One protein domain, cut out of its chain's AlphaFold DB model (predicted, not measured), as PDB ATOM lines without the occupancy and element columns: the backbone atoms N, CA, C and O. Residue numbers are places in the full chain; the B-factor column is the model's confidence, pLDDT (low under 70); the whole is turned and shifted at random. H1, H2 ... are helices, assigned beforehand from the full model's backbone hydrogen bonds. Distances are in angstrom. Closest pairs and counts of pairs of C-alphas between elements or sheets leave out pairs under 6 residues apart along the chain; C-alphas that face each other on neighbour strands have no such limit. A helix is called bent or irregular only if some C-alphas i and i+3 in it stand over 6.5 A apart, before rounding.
ATOM      1  N   ARG A   2      97.229 113.520 159.879       52.25
ATOM      2  CA  ARG A   2      96.822 114.671 160.732       52.25
ATOM      3  C   ARG A   2      97.999 115.441 161.356       52.25
ATOM      4  O   ARG A   2      97.862 116.638 161.552       52.25
ATOM      5  N   PHE A   3      99.158 114.800 161.539       53.19
ATOM      6  CA  PHE A   3     100.417 115.479 161.891       53.19
ATOM      7  C   PHE A   3     100.880 116.489 160.821       53.19
ATOM      8  O   PHE A   3     101.521 117.481 161.141       53.19
ATOM      9  N   TYR A   4     100.519 116.268 159.552       53.06
ATOM     10  CA  TYR A   4     100.820 117.181 158.443       53.06
ATOM     11  C   TYR A   4      99.754 118.267 158.250       53.06
ATOM     12  O   TYR A   4     100.084 119.364 157.817       53.06
ATOM     13  N   ALA A   5      98.493 117.991 158.595       51.81
ATOM     14  CA  ALA A   5      97.383 118.920 158.366       51.81
ATOM     15  C   ALA A   5      97.446 120.199 159.228       51.81
ATOM     16  O   ALA A   5      96.815 121.183 158.873       51.81
ATOM     17  N   GLY A   6      98.199 120.196 160.336       50.06
ATOM     18  CA  GLY A   6      98.373 121.359 161.222       50.06
ATOM     19  C   GLY A   6      99.714 122.091 161.080       50.06
ATOM     20  O   GLY A   6      99.985 123.009 161.852       50.06
ATOM     21  N   ARG A   7     100.579 121.686 160.133       49.62
ATOM     22  CA  ARG A   7     101.941 122.240 160.009       49.62
ATOM     23  C   ARG A   7     101.949 123.697 159.543       49.62
ATOM     24  O   ARG A   7     102.770 124.469 160.032       49.62
ATOM     25  N   ASP A   8     101.012 124.066 158.671       52.28
ATOM     26  CA  ASP A   8     100.877 125.435 158.155       52.28
ATOM     27  C   ASP A   8     100.328 126.412 159.207       52.28
ATOM     28  O   ASP A   8     100.585 127.611 159.136       52.28
ATOM     29  N   GLU A   9      99.656 125.904 160.245       53.84
ATOM     30  CA  GLU A   9      99.062 126.716 161.315       53.84
ATOM     31  C   GLU A   9      99.882 126.708 162.624       53.84
ATOM     32  O   GLU A   9      99.504 127.373 163.587       53.84
ATOM     33  N   LYS A  10     101.017 125.981 162.685       56.09
ATOM     34  CA  LYS A  10     101.843 125.781 163.904       56.09
ATOM     35  C   LYS A  10     101.031 125.363 165.143       56.09
ATOM     36  O   LYS A  10     101.414 125.670 166.274       56.09
ATOM     37  N   VAL A  11      99.913 124.665 164.954       63.97
ATOM     38  CA  VAL A  11      99.077 124.214 166.071       63.97
ATOM     39  C   VAL A  11      99.806 123.077 166.798       63.97
ATOM     40  O   VAL A  11     100.182 122.099 166.147       63.97
ATOM     41  N   PRO A  12     100.018 123.169 168.126       67.75
ATOM     42  CA  PRO A  12     100.626 122.089 168.895       67.75
ATOM     43  C   PRO A  12      99.829 120.789 168.754       67.75
ATOM     44  O   PRO A  12      98.602 120.782 168.879       67.75
ATOM     45  N   VAL A  13     100.525 119.676 168.522       77.62
ATOM     46  CA  VAL A  13      99.909 118.345 168.503       77.62
ATOM     47  C   VAL A  13      99.357 118.037 169.898       77.62
ATOM     48  O   VAL A  13     100.041 118.229 170.902       77.62
ATOM     49  N   SER A  14      98.111 117.562 169.984       85.75
ATOM     50  CA  SER A  14      97.496 117.248 171.276       85.75
ATOM     51  C   SER A  14      98.168 116.049 171.953       85.75
ATOM     52  O   SER A  14      98.586 115.102 171.286       85.75
ATOM     53  N   GLN A  15      98.201 116.041 173.291       86.31
ATOM     54  CA  GLN A  15      98.802 114.943 174.059       86.31
ATOM     55  C   GLN A  15      98.175 113.582 173.719       86.31
ATOM     56  O   GLN A  15      98.889 112.605 173.545       86.31
ATOM     57  N   ALA A  16      96.857 113.531 173.505       87.56
ATOM     58  CA  ALA A  16      96.173 112.304 173.095       87.56
ATOM     59  C   ALA A  16      96.658 111.765 171.732       87.56
ATOM     60  O   ALA A  16      96.715 110.555 171.534       87.56
ATOM     61  N   LEU A  17      97.013 112.647 170.788       87.69
ATOM     62  CA  LEU A  17      97.596 112.241 169.504       87.69
ATOM     63  C   LEU A  17      99.048 111.785 169.657       87.69
ATOM     64  O   LEU A  17      99.463 110.861 168.961       87.69
ATOM     65  N   VAL A  18      99.801 112.408 170.565       90.38
ATOM     66  CA  VAL A  18     101.159 111.980 170.924       90.38
ATOM     67  C   VAL A  18     101.132 110.578 171.532       90.38
ATOM     68  O   VAL A  18     101.863 109.710 171.062       90.38
ATOM     69  N   ASP A  19     100.262 110.326 172.510       89.25
ATOM     70  CA  ASP A  19     100.163 109.028 173.189       89.25
ATOM     71  C   ASP A  19      99.710 107.927 172.222       89.25
ATOM     72  O   ASP A  19     100.346 106.878 172.135       89.25
ATOM     73  N   LEU A  20      98.693 108.205 171.396       89.88
ATOM     74  CA  LEU A  20      98.280 107.289 170.330       89.88
ATOM     75  C   LEU A  20      99.420 107.018 169.340       89.88
ATOM     76  O   LEU A  20      99.599 105.891 168.886       89.88
ATOM     77  N   GLY A  21     100.191 108.045 168.983       90.50
ATOM     78  CA  GLY A  21     101.332 107.899 168.087       90.50
ATOM     79  C   GLY A  21     102.434 107.017 168.680       90.50
ATOM     80  O   GLY A  21     102.978 106.178 167.965       90.50
ATOM     81  N   ARG A  22     102.718 107.137 169.984       92.62
ATOM     82  CA  ARG A  22     103.651 106.243 170.690       92.62
ATOM     83  C   ARG A  22     103.161 104.799 170.667       92.62
ATOM     84  O   ARG A  22     103.921 103.918 170.278       92.62
ATOM     85  N   ASP A  23     101.892 104.568 170.993       91.31
ATOM     86  CA  ASP A  23     101.287 103.232 170.953       91.31
ATOM     87  C   ASP A  23     101.360 102.602 169.556       91.31
ATOM     88  O   ASP A  23     101.625 101.405 169.425       91.31
ATOM     89  N   LEU A  24     101.143 103.401 168.507       89.56
ATOM     90  CA  LEU A  24     101.251 102.945 167.124       89.56
ATOM     91  C   LEU A  24     102.694 102.619 166.738       89.56
ATOM     92  O   LEU A  24     102.911 101.578 166.128       89.56
ATOM     93  N   LEU A  25     103.672 103.451 167.109       90.25
ATOM     94  CA  LEU A  25     105.089 103.190 166.825       90.25
ATOM     95  C   LEU A  25     105.580 101.890 167.466       90.25
ATOM     96  O   LEU A  25     106.326 101.151 166.835       90.25
ATOM     97  N   LEU A  26     105.127 101.581 168.684       89.12
ATOM     98  CA  LEU A  26     105.488 100.341 169.381       89.12
ATOM     99  C   LEU A  26     104.918  99.076 168.721       89.12
ATOM    100  O   LEU A  26     105.381  97.975 169.004       89.12
ATOM    101  N   ARG A  27     103.901  99.220 167.867       86.50
ATOM    102  CA  ARG A  27     103.257  98.120 167.132       86.50
ATOM    103  C   ARG A  27     103.545  98.169 165.636       86.50
ATOM    104  O   ARG A  27     103.030  97.329 164.901       86.50
ATOM    105  N   TYR A  28     104.277  99.183 165.181       82.69
ATOM    106  CA  TYR A  28     104.497  99.413 163.767       82.69
ATOM    107  C   TYR A  28     105.420  98.335 163.214       82.69
ATOM    108  O   TYR A  28     106.496  98.081 163.754       82.69
ATOM    109  N   ASP A  29     104.979  97.706 162.131       78.75
ATOM    110  CA  ASP A  29     105.793  96.748 161.407       78.75
ATOM    111  C   ASP A  29     106.586  97.479 160.323       78.75
ATOM    112  O   ASP A  29     106.014  98.016 159.371       78.75
ATOM    113  N   PHE A  30     107.904  97.540 160.501       74.06
ATOM    114  CA  PHE A  30     108.795  98.255 159.590       74.06
ATOM    115  C   PHE A  30     109.046  97.491 158.279       74.06
ATOM    116  O   PHE A  30     109.537  98.097 157.331       74.06
ATOM    117  N   ASP A  31     108.643  96.218 158.178       66.38
ATOM    118  CA  ASP A  31     108.853  95.390 156.979       66.38
ATOM    119  C   ASP A  31     108.001  95.843 155.764       66.38
ATOM    120  O   ASP A  31     108.310  95.509 154.623       66.38
ATOM    121  N   ASP A  32     106.946  96.648 155.975       60.16
ATOM    122  CA  ASP A  32     106.073  97.199 154.913       60.16
ATOM    123  C   ASP A  32     106.397  98.680 154.589       60.16
ATOM    124  O   ASP A  32     105.573  99.442 154.062       60.16
ATOM    125  N   ALA A  33     107.593  99.154 154.949       56.28
ATOM    126  CA  ALA A  33     108.014 100.535 154.737       56.28
ATOM    127  C   ALA A  33     108.616 100.749 153.333       56.28
ATOM    128  O   ALA A  33     109.816 100.915 153.173       56.28
ATOM    129  N   GLN A  34     107.791 100.825 152.282       57.03
ATOM    130  CA  GLN A  34     108.279 101.382 151.006       57.03
ATOM    131  C   GLN A  34     108.621 102.873 151.173       57.03
ATOM    132  O   GLN A  34     107.828 103.599 151.766       57.03
ATOM    133  N   GLY A  35     109.742 103.348 150.612       56.16
ATOM    134  CA  GLY A  35     110.413 104.627 150.934       56.16
ATOM    135  C   GLY A  35     109.583 105.925 151.058       56.16
ATOM    136  O   GLY A  35     110.007 106.849 151.745       56.16
ATOM    137  N   MET A  36     108.368 106.019 150.498       54.81
ATOM    138  CA  MET A  36     107.435 107.125 150.812       54.81
ATOM    139  C   MET A  36     106.878 107.074 152.250       54.81
ATOM    140  O   MET A  36     106.355 108.072 152.751       54.81
ATOM    141  N   ARG A  37     106.953 105.926 152.928       73.12
ATOM    142  CA  ARG A  37     106.500 105.728 154.309       73.12
ATOM    143  C   ARG A  37     107.564 106.129 155.328       73.12
ATOM    144  O   ARG A  37     107.177 106.731 156.321       73.12
ATOM    145  N   ASP A  38     108.854 105.921 155.059       83.44
ATOM    146  CA  ASP A  38     109.959 106.277 155.973       83.44
ATOM    147  C   ASP A  38     109.902 107.750 156.399       83.44
ATOM    148  O   ASP A  38     109.758 108.062 157.579       83.44
ATOM    149  N   HIS A  39     109.850 108.669 155.429       83.25
ATOM    150  CA  HIS A  39     109.755 110.105 155.698       83.25
ATOM    151  C   HIS A  39     108.542 110.479 156.568       83.25
ATOM    152  O   HIS A  39     108.602 111.338 157.451       83.25
ATOM    153  N   ASN A  40     107.414 109.818 156.317       84.81
ATOM    154  CA  ASN A  40     106.176 110.051 157.040       84.81
ATOM    155  C   ASN A  40     106.238 109.489 158.469       84.81
ATOM    156  O   ASN A  40     105.805 110.158 159.408       84.81
ATOM    157  N   VAL A  41     106.808 108.294 158.646       87.88
ATOM    158  CA  VAL A  41     107.034 107.672 159.959       87.88
ATOM    159  C   VAL A  41     108.055 108.480 160.758       87.88
ATOM    160  O   VAL A  41     107.828 108.734 161.936       87.88
ATOM    161  N   ALA A  42     109.106 108.999 160.125       89.81
ATOM    162  CA  ALA A  42     110.043 109.933 160.740       89.81
ATOM    163  C   ALA A  42     109.336 111.199 161.253       89.81
ATOM    164  O   ALA A  42     109.640 111.692 162.338       89.81
ATOM    165  N   GLY A  43     108.334 111.691 160.516       89.56
ATOM    166  CA  GLY A  43     107.445 112.758 160.973       89.56
ATOM    167  C   GLY A  43     106.673 112.393 162.245       89.56
ATOM    168  O   GLY A  43     106.599 113.211 163.157       89.56
ATOM    169  N   VAL A  44     106.149 111.168 162.340       90.25
ATOM    170  CA  VAL A  44     105.487 110.674 163.561       90.25
ATOM    171  C   VAL A  44     106.486 110.596 164.713       90.25
ATOM    172  O   VAL A  44     106.237 111.197 165.752       90.25
ATOM    173  N   VAL A  45     107.645 109.956 164.505       92.75
ATOM    174  CA  VAL A  45     108.728 109.847 165.502       92.75
ATOM    175  C   VAL A  45     109.125 111.217 166.039       92.75
ATOM    176  O   VAL A  45     109.286 111.378 167.248       92.75
ATOM    177  N   LYS A  46     109.236 112.225 165.164       93.88
ATOM    178  CA  LYS A  46     109.567 113.597 165.558       93.88
ATOM    179  C   LYS A  46     108.611 114.160 166.604       93.88
ATOM    180  O   LYS A  46     109.068 114.765 167.567       93.88
ATOM    181  N   GLU A  47     107.313 113.965 166.414       91.62
ATOM    182  CA  GLU A  47     106.295 114.527 167.301       91.62
ATOM    183  C   GLU A  47     106.087 113.661 168.554       91.62
ATOM    184  O   GLU A  47     105.888 114.180 169.650       91.62
ATOM    185  N   THR A  48     106.160 112.335 168.427       92.06
ATOM    186  CA  THR A  48     105.818 111.407 169.518       92.06
ATOM    187  C   THR A  48     106.976 111.139 170.467       92.06
ATOM    188  O   THR A  48     106.769 110.902 171.661       92.06
ATOM    189  N   CYS A  49     108.199 111.161 169.941       94.06
ATOM    190  CA  CYS A  49     109.401 110.859 170.701       94.06
ATOM    191  C   CYS A  49     110.098 112.123 171.213       94.06
ATOM    192  O   CYS A  49     111.130 111.999 171.847       94.06
ATOM    193  N   ALA A  50     109.590 113.336 170.987       92.38
ATOM    194  CA  ALA A  50     110.248 114.546 171.478       92.38
ATOM    195  C   ALA A  50     110.309 114.622 173.020       92.38
ATOM    196  O   ALA A  50     109.352 114.289 173.724       92.38
ATOM    197  N   GLY A  51     111.428 115.142 173.535       92.00
ATOM    198  CA  GLY A  51     111.628 115.425 174.958       92.00
ATOM    199  C   GLY A  51     111.716 114.183 175.852       92.00
ATOM    200  O   GLY A  51     111.674 113.046 175.388       92.00
ATOM    201  N   ALA A  52     111.833 114.406 177.164       92.06
ATOM    202  CA  ALA A  52     112.042 113.337 178.146       92.06
ATOM    203  C   ALA A  52     110.929 112.269 178.126       92.06
ATOM    204  O   ALA A  52     111.214 111.080 178.187       92.06
ATOM    205  N   ALA A  53     109.668 112.676 177.947       90.50
ATOM    206  CA  ALA A  53     108.528 111.754 177.895       90.50
ATOM    207  C   ALA A  53     108.551 110.798 176.684       90.50
ATOM    208  O   ALA A  53     107.831 109.805 176.676       90.50
ATOM    209  N   GLY A  54     109.337 111.102 175.648       92.25
ATOM    210  CA  GLY A  54     109.485 110.261 174.462       92.25
ATOM    211  C   GLY A  54     110.643 109.261 174.529       92.25
ATOM    212  O   GLY A  54     110.786 108.469 173.600       92.25
ATOM    213  N   GLN A  55     111.466 109.291 175.584       95.06
ATOM    214  CA  GLN A  55     112.692 108.487 175.683       95.06
ATOM    215  C   GLN A  55     112.425 106.980 175.640       95.06
ATOM    216  O   GLN A  55     113.102 106.264 174.904       95.06
ATOM    217  N   ASP A  56     111.420 106.499 176.374       95.06
ATOM    218  CA  ASP A  56     111.103 105.068 176.426       95.06
ATOM    219  C   ASP A  56     110.613 104.550 175.072       95.06
ATOM    220  O   ASP A  56     111.064 103.507 174.598       95.06
ATOM    221  N   THR A  57     109.754 105.320 174.394       95.25
ATOM    222  CA  THR A  57     109.314 104.995 173.032       95.25
ATOM    223  C   THR A  57     110.486 105.022 172.057       95.25
ATOM    224  O   THR A  57     110.641 104.089 171.275       95.25
ATOM    225  N   ALA A  58     111.346 106.045 172.117       95.62
ATOM    226  CA  ALA A  58     112.528 106.128 171.263       95.62
ATOM    227  C   ALA A  58     113.453 104.921 171.462       95.62
ATOM    228  O   ALA A  58     113.895 104.326 170.485       95.62
ATOM    229  N   ARG A  59     113.692 104.512 172.715       95.38
ATOM    230  CA  ARG A  59     114.502 103.336 173.049       95.38
ATOM    231  C   ARG A  59     113.904 102.057 172.475       95.38
ATOM    232  O   ARG A  59     114.621 101.296 171.835       95.38
ATOM    233  N   ALA A  60     112.608 101.837 172.671       93.69
ATOM    234  CA  ALA A  60     111.925 100.658 172.148       93.69
ATOM    235  C   ALA A  60     111.988 100.591 170.612       93.69
ATOM    236  O   ALA A  60     112.284  99.535 170.056       93.69
ATOM    237  N   VAL A  61     111.790 101.725 169.929       92.75
ATOM    238  CA  VAL A  61     111.906 101.804 168.466       92.75
ATOM    239  C   VAL A  61     113.350 101.559 168.013       92.75
ATOM    240  O   VAL A  61     113.558 100.767 167.099       92.75
ATOM    241  N   CYS A  62     114.355 102.163 168.659       91.62
ATOM    242  CA  CYS A  62     115.766 101.917 168.341       91.62
ATOM    243  C   CYS A  62     116.130 100.430 168.455       91.62
ATOM    244  O   CYS A  62     116.772  99.894 167.555       91.62
ATOM    245  N   LEU A  63     115.708  99.762 169.533       89.25
ATOM    246  CA  LEU A  63     115.965  98.334 169.738       89.25
ATOM    247  C   LEU A  63     115.250  97.473 168.690       89.25
ATOM    248  O   LEU A  63     115.880  96.610 168.092       89.25
ATOM    249  N   SER A  64     113.978  97.759 168.389       88.31
ATOM    250  CA  SER A  64     113.249  97.016 167.356       88.31
ATOM    251  C   SER A  64     113.873  97.170 165.968       88.31
ATOM    252  O   SER A  64     113.920  96.196 165.221       88.31
ATOM    253  N   LEU A  65     114.315  98.376 165.600       86.94
ATOM    254  CA  LEU A  65     114.973  98.619 164.313       86.94
ATOM    255  C   LEU A  65     116.320  97.911 164.247       86.94
ATOM    256  O   LEU A  65     116.652  97.305 163.235       86.94
ATOM    257  N   ARG A  66     117.089  97.980 165.333       83.44
ATOM    258  CA  ARG A  66     118.364  97.288 165.449       83.44
ATOM    259  C   ARG A  66     118.189  95.786 165.216       83.44
ATOM    260  O   ARG A  66     118.886  95.247 164.366       83.44
ATOM    261  N   ASP A  67     117.277  95.138 165.937       83.00
ATOM    262  CA  ASP A  67     117.102  93.682 165.873       83.00
ATOM    263  C   ASP A  67     116.709  93.212 164.458       83.00
ATOM    264  O   ASP A  67     117.264  92.235 163.958       83.00
ATOM    265  N   ARG A  68     115.837  93.967 163.774       81.06
ATOM    266  CA  ARG A  68     115.388  93.700 162.390       81.06
ATOM    267  C   ARG A  68     116.447  93.960 161.319       81.06
ATOM    268  O   ARG A  68     116.422  93.413 160.220       81.06
ATOM    269  N   VAL A  69     117.379  94.863 161.594       77.31
ATOM    270  CA  VAL A  69     118.504  95.081 160.681       77.31
ATOM    271  C   VAL A  69     119.598  94.036 160.915       77.31
ATOM    272  O   VAL A  69     120.305  93.660 159.978       77.31
ATOM    273  N   ASP A  70     119.705  93.523 162.142       76.81
ATOM    274  CA  ASP A  70     120.595  92.423 162.522       76.81
ATOM    275  C   ASP A  70     120.196  91.079 161.894       76.81
ATOM    276  O   ASP A  70     121.068  90.290 161.520       76.81
ATOM    277  N   ASP A  71     118.895  90.798 161.789       78.31
ATOM    278  CA  ASP A  71     118.366  89.557 161.208       78.31
ATOM    279  C   ASP A  71     118.117  89.633 159.688       78.31
ATOM    280  O   ASP A  71     117.683  88.652 159.082       78.31
ATOM    281  N   TYR A  72     118.479  90.763 159.067       72.00
ATOM    282  CA  TYR A  72     118.283  91.074 157.649       72.00
ATOM    283  C   TYR A  72     116.809  91.133 157.199       72.00
ATOM    284  O   TYR A  72     116.561  91.094 155.990       72.00
ATOM    285  N   SER A  73     115.834  91.262 158.110       75.81
ATOM    286  CA  SER A  73     114.427  91.475 157.736       75.81
ATOM    287  C   SER A  73     114.176  92.878 157.178       75.81
ATOM    288  O   SER A  73     113.229  93.075 156.420       75.81
ATOM    289  N   LEU A  74     115.039  93.841 157.521       75.94
ATOM    290  CA  LEU A  74     114.887  95.247 157.167       75.94
ATOM    291  C   LEU A  74     116.162  95.824 156.543       75.94
ATOM    292  O   LEU A  74     117.255  95.748 157.113       75.94
ATOM    293  N   SER A  75     116.023  96.466 155.381       74.31
ATOM    294  CA  SER A  75     117.111  97.246 154.789       74.31
ATOM    295  C   SER A  75     117.178  98.632 155.422       74.31
ATOM    296  O   SER A  75     116.162  99.293 155.626       74.31
ATOM    297  N   TYR A  76     118.389  99.141 155.662       72.44
ATOM    298  CA  TYR A  76     118.576 100.515 156.141       72.44
ATOM    299  C   TYR A  76     117.940 101.562 155.223       72.44
ATOM    300  O   TYR A  76     117.443 102.580 155.702       72.44
ATOM    301  N   GLY A  77     117.971 101.320 153.908       70.75
ATOM    302  CA  GLY A  77     117.392 102.241 152.931       70.75
ATOM    303  C   GLY A  77     115.913 102.532 153.196       70.75
ATOM    304  O   GLY A  77     115.459 103.632 152.892       70.75
ATOM    305  N   ASP A  78     115.204 101.594 153.828       76.81
ATOM    306  CA  ASP A  78     113.772 101.686 154.115       76.81
ATOM    307  C   ASP A  78     113.458 102.459 155.408       76.81
ATOM    308  O   ASP A  78     112.307 102.824 155.639       76.81
ATOM    309  N   VAL A  79     114.461 102.733 156.256       82.19
ATOM    310  CA  VAL A  79     114.288 103.386 157.573       82.19
ATOM    311  C   VAL A  79     115.302 104.496 157.861       82.19
ATOM    312  O   VAL A  79     115.530 104.876 159.015       82.19
ATOM    313  N   HIS A  80     115.945 105.025 156.824       83.62
ATOM    314  CA  HIS A  80     116.994 106.031 156.958       83.62
ATOM    315  C   HIS A  80     116.509 107.300 157.683       83.62
ATOM    316  O   HIS A  80     117.171 107.768 158.615       83.62
ATOM    317  N   ASP A  81     115.363 107.863 157.294       86.19
ATOM    318  CA  ASP A  81     114.811 109.077 157.897       86.19
ATOM    319  C   ASP A  81     114.374 108.840 159.343       86.19
ATOM    320  O   ASP A  81     114.598 109.711 160.195       86.19
ATOM    321  N   VAL A  82     113.801 107.672 159.646       89.81
ATOM    322  CA  VAL A  82     113.447 107.275 161.015       89.81
ATOM    323  C   VAL A  82     114.689 107.193 161.900       89.81
ATOM    324  O   VAL A  82     114.745 107.872 162.928       89.81
ATOM    325  N   VAL A  83     115.712 106.432 161.491       89.06
ATOM    326  CA  VAL A  83     116.954 106.276 162.269       89.06
ATOM    327  C   VAL A  83     117.633 107.630 162.462       89.06
ATOM    328  O   VAL A  83     117.970 108.004 163.584       89.06
ATOM    329  N   ARG A  84     117.754 108.433 161.402       89.00
ATOM    330  CA  ARG A  84     118.326 109.785 161.481       89.00
ATOM    331  C   ARG A  84     117.550 110.694 162.438       89.00
ATOM    332  O   ARG A  84     118.150 111.507 163.139       89.00
ATOM    333  N   THR A  85     116.224 110.583 162.473       92.38
ATOM    334  CA  THR A  85     115.388 111.362 163.396       92.38
ATOM    335  C   THR A  85     115.616 110.936 164.846       92.38
ATOM    336  O   THR A  85     115.742 111.799 165.712       92.38
ATOM    337  N   LEU A  86     115.751 109.633 165.112       94.12
ATOM    338  CA  LEU A  86     116.062 109.112 166.447       94.12
ATOM    339  C   LEU A  86     117.425 109.599 166.950       94.12
ATOM    340  O   LEU A  86     117.504 110.080 168.077       94.12
ATOM    341  N   PHE A  87     118.459 109.571 166.101       93.38
ATOM    342  CA  PHE A  87     119.779 110.124 166.428       93.38
ATOM    343  C   PHE A  87     119.695 111.605 166.822       93.38
ATOM    344  O   PHE A  87     120.312 112.014 167.796       93.38
ATOM    345  N   LYS A  88     118.891 112.408 166.117       93.19
ATOM    346  CA  LYS A  88     118.739 113.841 166.420       93.19
ATOM    347  C   LYS A  88     117.963 114.127 167.704       93.19
ATOM    348  O   LYS A  88     118.269 115.104 168.377       93.19
ATOM    349  N   LEU A  89     116.932 113.339 168.009       94.88
ATOM    350  CA  LEU A  89     116.089 113.561 169.191       94.88
ATOM    351  C   LEU A  89     116.725 113.017 170.467       94.88
ATOM    352  O   LEU A  89     116.644 113.666 171.507       94.88
ATOM    353  N   HIS A  90     117.333 111.832 170.381       95.81
ATOM    354  CA  HIS A  90     117.905 111.112 171.517       95.81
ATOM    355  C   HIS A  90     119.261 110.495 171.155       95.81
ATOM    356  O   HIS A  90     119.352 109.269 171.031       95.81
ATOM    357  N   PRO A  91     120.320 111.314 170.999       95.75
ATOM    358  CA  PRO A  91     121.632 110.838 170.567       95.75
ATOM    359  C   PRO A  91     122.164 109.688 171.424       95.75
ATOM    360  O   PRO A  91     122.537 108.655 170.884       95.75
ATOM    361  N   GLU A  92     122.129 109.823 172.753       95.31
ATOM    362  CA  GLU A  92     122.648 108.797 173.666       95.31
ATOM    363  C   GLU A  92     121.869 107.480 173.568       95.31
ATOM    364  O   GLU A  92     122.470 106.416 173.478       95.31
ATOM    365  N   ILE A  93     120.532 107.538 173.498       95.12
ATOM    366  CA  ILE A  93     119.692 106.336 173.360       95.12
ATOM    367  C   ILE A  93     119.975 105.636 172.032       95.12
ATOM    368  O   ILE A  93     120.064 104.407 171.993       95.12
ATOM    369  N   ALA A  94     120.100 106.398 170.944       93.06
ATOM    370  CA  ALA A  94     120.413 105.850 169.633       93.06
ATOM    371  C   ALA A  94     121.817 105.228 169.615       93.06
ATOM    372  O   ALA A  94     121.961 104.072 169.218       93.06
ATOM    373  N   LEU A  95     122.834 105.941 170.107       93.38
ATOM    374  CA  LEU A  95     124.207 105.443 170.184       93.38
ATOM    375  C   LEU A  95     124.294 104.174 171.043       93.38
ATOM    376  O   LEU A  95     124.812 103.167 170.569       93.38
ATOM    377  N   ASP A  96     123.705 104.160 172.238       93.38
ATOM    378  CA  ASP A  96     123.662 102.965 173.090       93.38
ATOM    379  C   ASP A  96     123.006 101.781 172.370       93.38
ATOM    380  O   ASP A  96     123.539 100.669 172.357       93.38
ATOM    381  N   SER A  97     121.852 102.019 171.745       90.00
ATOM    382  CA  SER A  97     121.073 100.956 171.111       90.00
ATOM    383  C   SER A  97     121.815 100.358 169.916       90.00
ATOM    384  O   SER A  97     121.911  99.134 169.818       90.00
ATOM    385  N   PHE A  98     122.361 101.200 169.033       86.81
ATOM    386  CA  PHE A  98     122.958 100.767 167.768       86.81
ATOM    387  C   PHE A  98     124.442 100.376 167.872       86.81
ATOM    388  O   PHE A  98     124.888  99.554 167.073       86.81
ATOM    389  N   LEU A  99     125.215 100.929 168.822       87.44
ATOM    390  CA  LEU A  99     126.672 100.715 168.897       87.44
ATOM    391  C   LEU A  99     127.119  99.773 170.029       87.44
ATOM    392  O   LEU A  99     128.190  99.178 169.907       87.44
ATOM    393  N   LEU A 100     126.345  99.590 171.108       86.44
ATOM    394  CA  LEU A 100     126.748  98.745 172.255       86.44
ATOM    395  C   LEU A 100     126.219  97.301 172.189       86.44
ATOM    396  O   LEU A 100     126.255  96.562 173.172       86.44
ATOM    397  N   GLY A 101     125.728  96.875 171.025       69.94
ATOM    398  CA  GLY A 101     125.234  95.520 170.798       69.94
ATOM    399  C   GLY A 101     126.295  94.414 170.822       69.94
ATOM    400  O   GLY A 101     127.471  94.638 170.549       69.94
ATOM    401  N   SER A 102     125.858  93.181 171.116       55.22
ATOM    402  CA  SER A 102     126.707  91.975 171.163       55.22
ATOM    403  C   SER A 102     127.167  91.493 169.783       55.22
ATOM    404  O   SER A 102     128.184  90.810 169.669       55.22
ATOM    405  N   ARG A 103     126.441  91.871 168.730       52.66
ATOM    406  CA  ARG A 103     126.869  91.773 167.337       52.66
ATOM    407  C   ARG A 103     126.899  93.191 166.773       52.66
ATOM    408  O   ARG A 103     125.997  93.968 167.089       52.66
ATOM    409  N   PRO A 104     127.908  93.568 165.975       50.91
ATOM    410  CA  PRO A 104     127.881  94.843 165.282       50.91
ATOM    411  C   PRO A 104     126.815  94.799 164.174       50.91
ATOM    412  O   PRO A 104     127.123  94.563 163.006       50.91
ATOM    413  N   VAL A 105     125.570  95.108 164.551       51.66
ATOM    414  CA  VAL A 105     124.441  95.505 163.672       51.66
ATOM    415  C   VAL A 105     124.854  96.622 162.727       51.66
ATOM    416  O   VAL A 105     124.315  96.833 161.644       51.66
ATOM    417  N   ALA A 106     125.887  97.348 163.134       52.88
ATOM    418  CA  ALA A 106     126.396  98.471 162.409       52.88
ATOM    419  C   ALA A 106     126.948  98.143 161.008       52.88
ATOM    420  O   ALA A 106     127.108  99.050 160.187       52.88
ATOM    421  N   ARG A 107     127.220  96.868 160.692       52.09
ATOM    422  CA  ARG A 107     127.858  96.495 159.421       52.09
ATOM    423  C   ARG A 107     126.944  96.651 158.193       52.09
ATOM    424  O   ARG A 107     127.468  96.853 157.099       52.09
ATOM    425  N   SER A 108     125.620  96.584 158.337       53.03
ATOM    426  CA  SER A 108     124.666  96.869 157.246       53.03
ATOM    427  C   SER A 108     124.158  98.319 157.285       53.03
ATOM    428  O   SER A 108     124.017  98.936 156.229       53.03
ATOM    429  N   LEU A 109     123.976  98.884 158.487       56.41
ATOM    430  CA  LEU A 109     123.441 100.237 158.726       56.41
ATOM    431  C   LEU A 109     124.387 101.388 158.358       56.41
ATOM    432  O   LEU A 109     123.939 102.397 157.828       56.41
ATOM    433  N   PHE A 110     125.681 101.280 158.671       57.75
ATOM    434  CA  PHE A 110     126.622 102.414 158.578       57.75
ATOM    435  C   PHE A 110     127.673 102.226 157.473       57.75
ATOM    436  O   PHE A 110     128.494 103.092 157.193       57.75
ATOM    437  N   VAL A 111     127.674 101.044 156.864       53.94
ATOM    438  CA  VAL A 111     128.820 100.472 156.152       53.94
ATOM    439  C   VAL A 111     128.398  99.998 154.748       53.94
ATOM    440  O   VAL A 111     129.249  99.615 153.951       53.94
ATOM    441  N   SER A 112     127.117 100.060 154.362       52.09
ATOM    442  CA  SER A 112     126.723  99.720 152.987       52.09
ATOM    443  C   SER A 112     127.060 100.851 151.997       52.09
ATOM    444  O   SER A 112     127.007 102.042 152.315       52.09
ATOM    445  N   GLY A 113     127.426 100.486 150.764       48.75
ATOM    446  CA  GLY A 113     127.617 101.445 149.665       48.75
ATOM    447  C   GLY A 113     126.324 102.160 149.248       48.75
ATOM    448  O   GLY A 113     126.381 103.124 148.501       48.75
ATOM    449  N   PHE A 114     125.172 101.723 149.765       46.16
ATOM    450  CA  PHE A 114     123.848 102.253 149.439       46.16
ATOM    451  C   PHE A 114     123.305 103.227 150.493       46.16
ATOM    452  O   PHE A 114     122.226 103.789 150.320       46.16
ATOM    453  N   THR A 115     124.022 103.438 151.601       56.69
ATOM    454  CA  THR A 115     123.621 104.416 152.617       56.69
ATOM    455  C   THR A 115     124.084 105.809 152.212       56.69
ATOM    456  O   THR A 115     125.284 106.005 152.019       56.69
ATOM    457  N   ARG A 116     123.158 106.778 152.161       58.88
ATOM    458  CA  ARG A 116     123.476 108.170 151.806       58.88
ATOM    459  C   ARG A 116     124.505 108.783 152.769       58.88
ATOM    460  O   ARG A 116     125.475 109.379 152.336       58.88
ATOM    461  N   PHE A 117     124.311 108.583 154.076       66.38
ATOM    462  CA  PHE A 117     125.265 108.935 155.136       66.38
ATOM    463  C   PHE A 117     125.042 108.041 156.370       66.38
ATOM    464  O   PHE A 117     123.884 107.705 156.657       66.38
ATOM    465  N   PRO A 118     126.094 107.668 157.121       77.56
ATOM    466  CA  PRO A 118     125.944 107.004 158.414       77.56
ATOM    467  C   PRO A 118     125.182 107.913 159.407       77.56
ATOM    468  O   PRO A 118     125.566 109.072 159.568       77.56
ATOM    469  N   PRO A 119     124.130 107.443 160.113       83.44
ATOM    470  CA  PRO A 119     123.315 108.280 161.007       83.44
ATOM    471  C   PRO A 119     124.104 109.050 162.066       83.44
ATOM    472  O   PRO A 119     123.756 110.182 162.407       83.44
ATOM    473  N   ILE A 120     125.183 108.446 162.563       87.75
ATOM    474  CA  ILE A 120     126.086 109.045 163.546       87.75
ATOM    475  C   ILE A 120     126.739 110.331 163.028       87.75
ATOM    476  O   ILE A 120     126.933 111.262 163.799       87.75
ATOM    477  N   GLU A 121     126.991 110.435 161.721       87.69
ATOM    478  CA  GLU A 121     127.597 111.620 161.100       87.69
ATOM    479  C   GLU A 121     126.621 112.812 161.032       87.69
ATOM    480  O   GLU A 121     127.009 113.913 160.654       87.69
ATOM    481  N   SER A 122     125.357 112.626 161.441       87.25
ATOM    482  CA  SER A 122     124.405 113.728 161.636       87.25
ATOM    483  C   SER A 122     124.520 114.423 163.001       87.25
ATOM    484  O   SER A 122     123.865 115.448 163.212       87.25
TER     485      SER A 122
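Overview. This is residues 2 to 122 of the 245 residues of an uncharacterized protein of Caulobacteraceae bacterium (UniProt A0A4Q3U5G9). Two nearly parallel helices, H3 and H5, pack side by side, and three helices that run much the same way, H2, H4 and H6, cover them in a curved row with H4 between the other two. Short H8 packs on H5; residues 5 to 10, of which residue 5 belongs to short H1, stick out at one end of the long axis, and H7 lies toward the other end. The 121 printed residues are all helix in class, with eight named helices, H1 to H8 in order, and no named strand. The whole is compact, with a radius of gyration of the C-alphas of 14.1 A, and only just elongated, spanning 41 by 27 by 26 A.

Along the chain. H1, residues 2 to 5, begins at C-alpha 2 (96.822, 114.671, 160.732). H2, residues 15 to 25, measures 15.2 A from first to last C-alpha; H3, residues 36 to 48, measures 19.3 A. H4, residues 52 to 70, is the longest at 27.5 A, beginning at C-alpha 52 (112.042, 113.337, 178.146). It is irregular: C-alphas 53 and 56 are 7.3 A apart. H5, residues 80 to 89, measures 14.4 A, and H6, residues 91 to 99, 11.4 A. H7 is residues 106 to 109; H8, residues 119 to 122, ends at C-alpha 122 (124.405, 113.728, 161.636).

Arrangement. H1 is close to H3 but not clearly touching, with C-alphas of Phe 3 and Val 44 closest at 7.2 A. H2 touches residues 44 to 48 of H3, closest at the C-alphas of Val 18 and Thr 48, 4.9 A, at a steep tilt of 47 degrees, opposite ways. H2 only just touches H4, with 3 pairs of C-alphas within 8 A, at residues 57 to 61; the closest are Arg 22 and Thr 57, 6.3 A. H3, H4 and H5 form an up-and-down bundle, each running against the one before. H3 touches H5 at a shallow tilt of 16 degrees, the same way; the C-alphas of Ala 42 and Val 82 are closest, 4.3 A. The helical hairpin of H4 and H5 only just touches, with 3 pairs of C-alphas within 8 A, at residues 58 to 62 of H4; the closest are Ala 58 and Leu 86, 6.7 A. H4 touches H6 at a shallow tilt of 20 degrees, the same way, closest at the C-alphas of Leu 63 and Ser 97, 5.9 A. H5, the hub, touches H6 only at the corner, closest at the C-alphas of Phe 87 and Ala 94, 5.4 A, and touches H8, closest at those of Arg 84 and Pro 119, 5.2 A. H7 is close to H4 but not clearly touching, with the C-alphas of Val 69 and Ser 108 closest at 7.3 A. Every O i to N i+4 pair is within hydrogen-bond range in H2, H5 and H6; in H3 it is 8 of 9 and in H4 13 of 15, while H1, H7 and H8 are too short for such a pair.

Size, cuts and confidence. The C-alphas of Glu 9 and Ser 102 are the two farthest apart, 45.5 A. The printed part has no cut and no long link. The mean pLDDT of the printed part is 78.5, and residues 2 to 12, 31 to 36 and 101 to 117 are under 70.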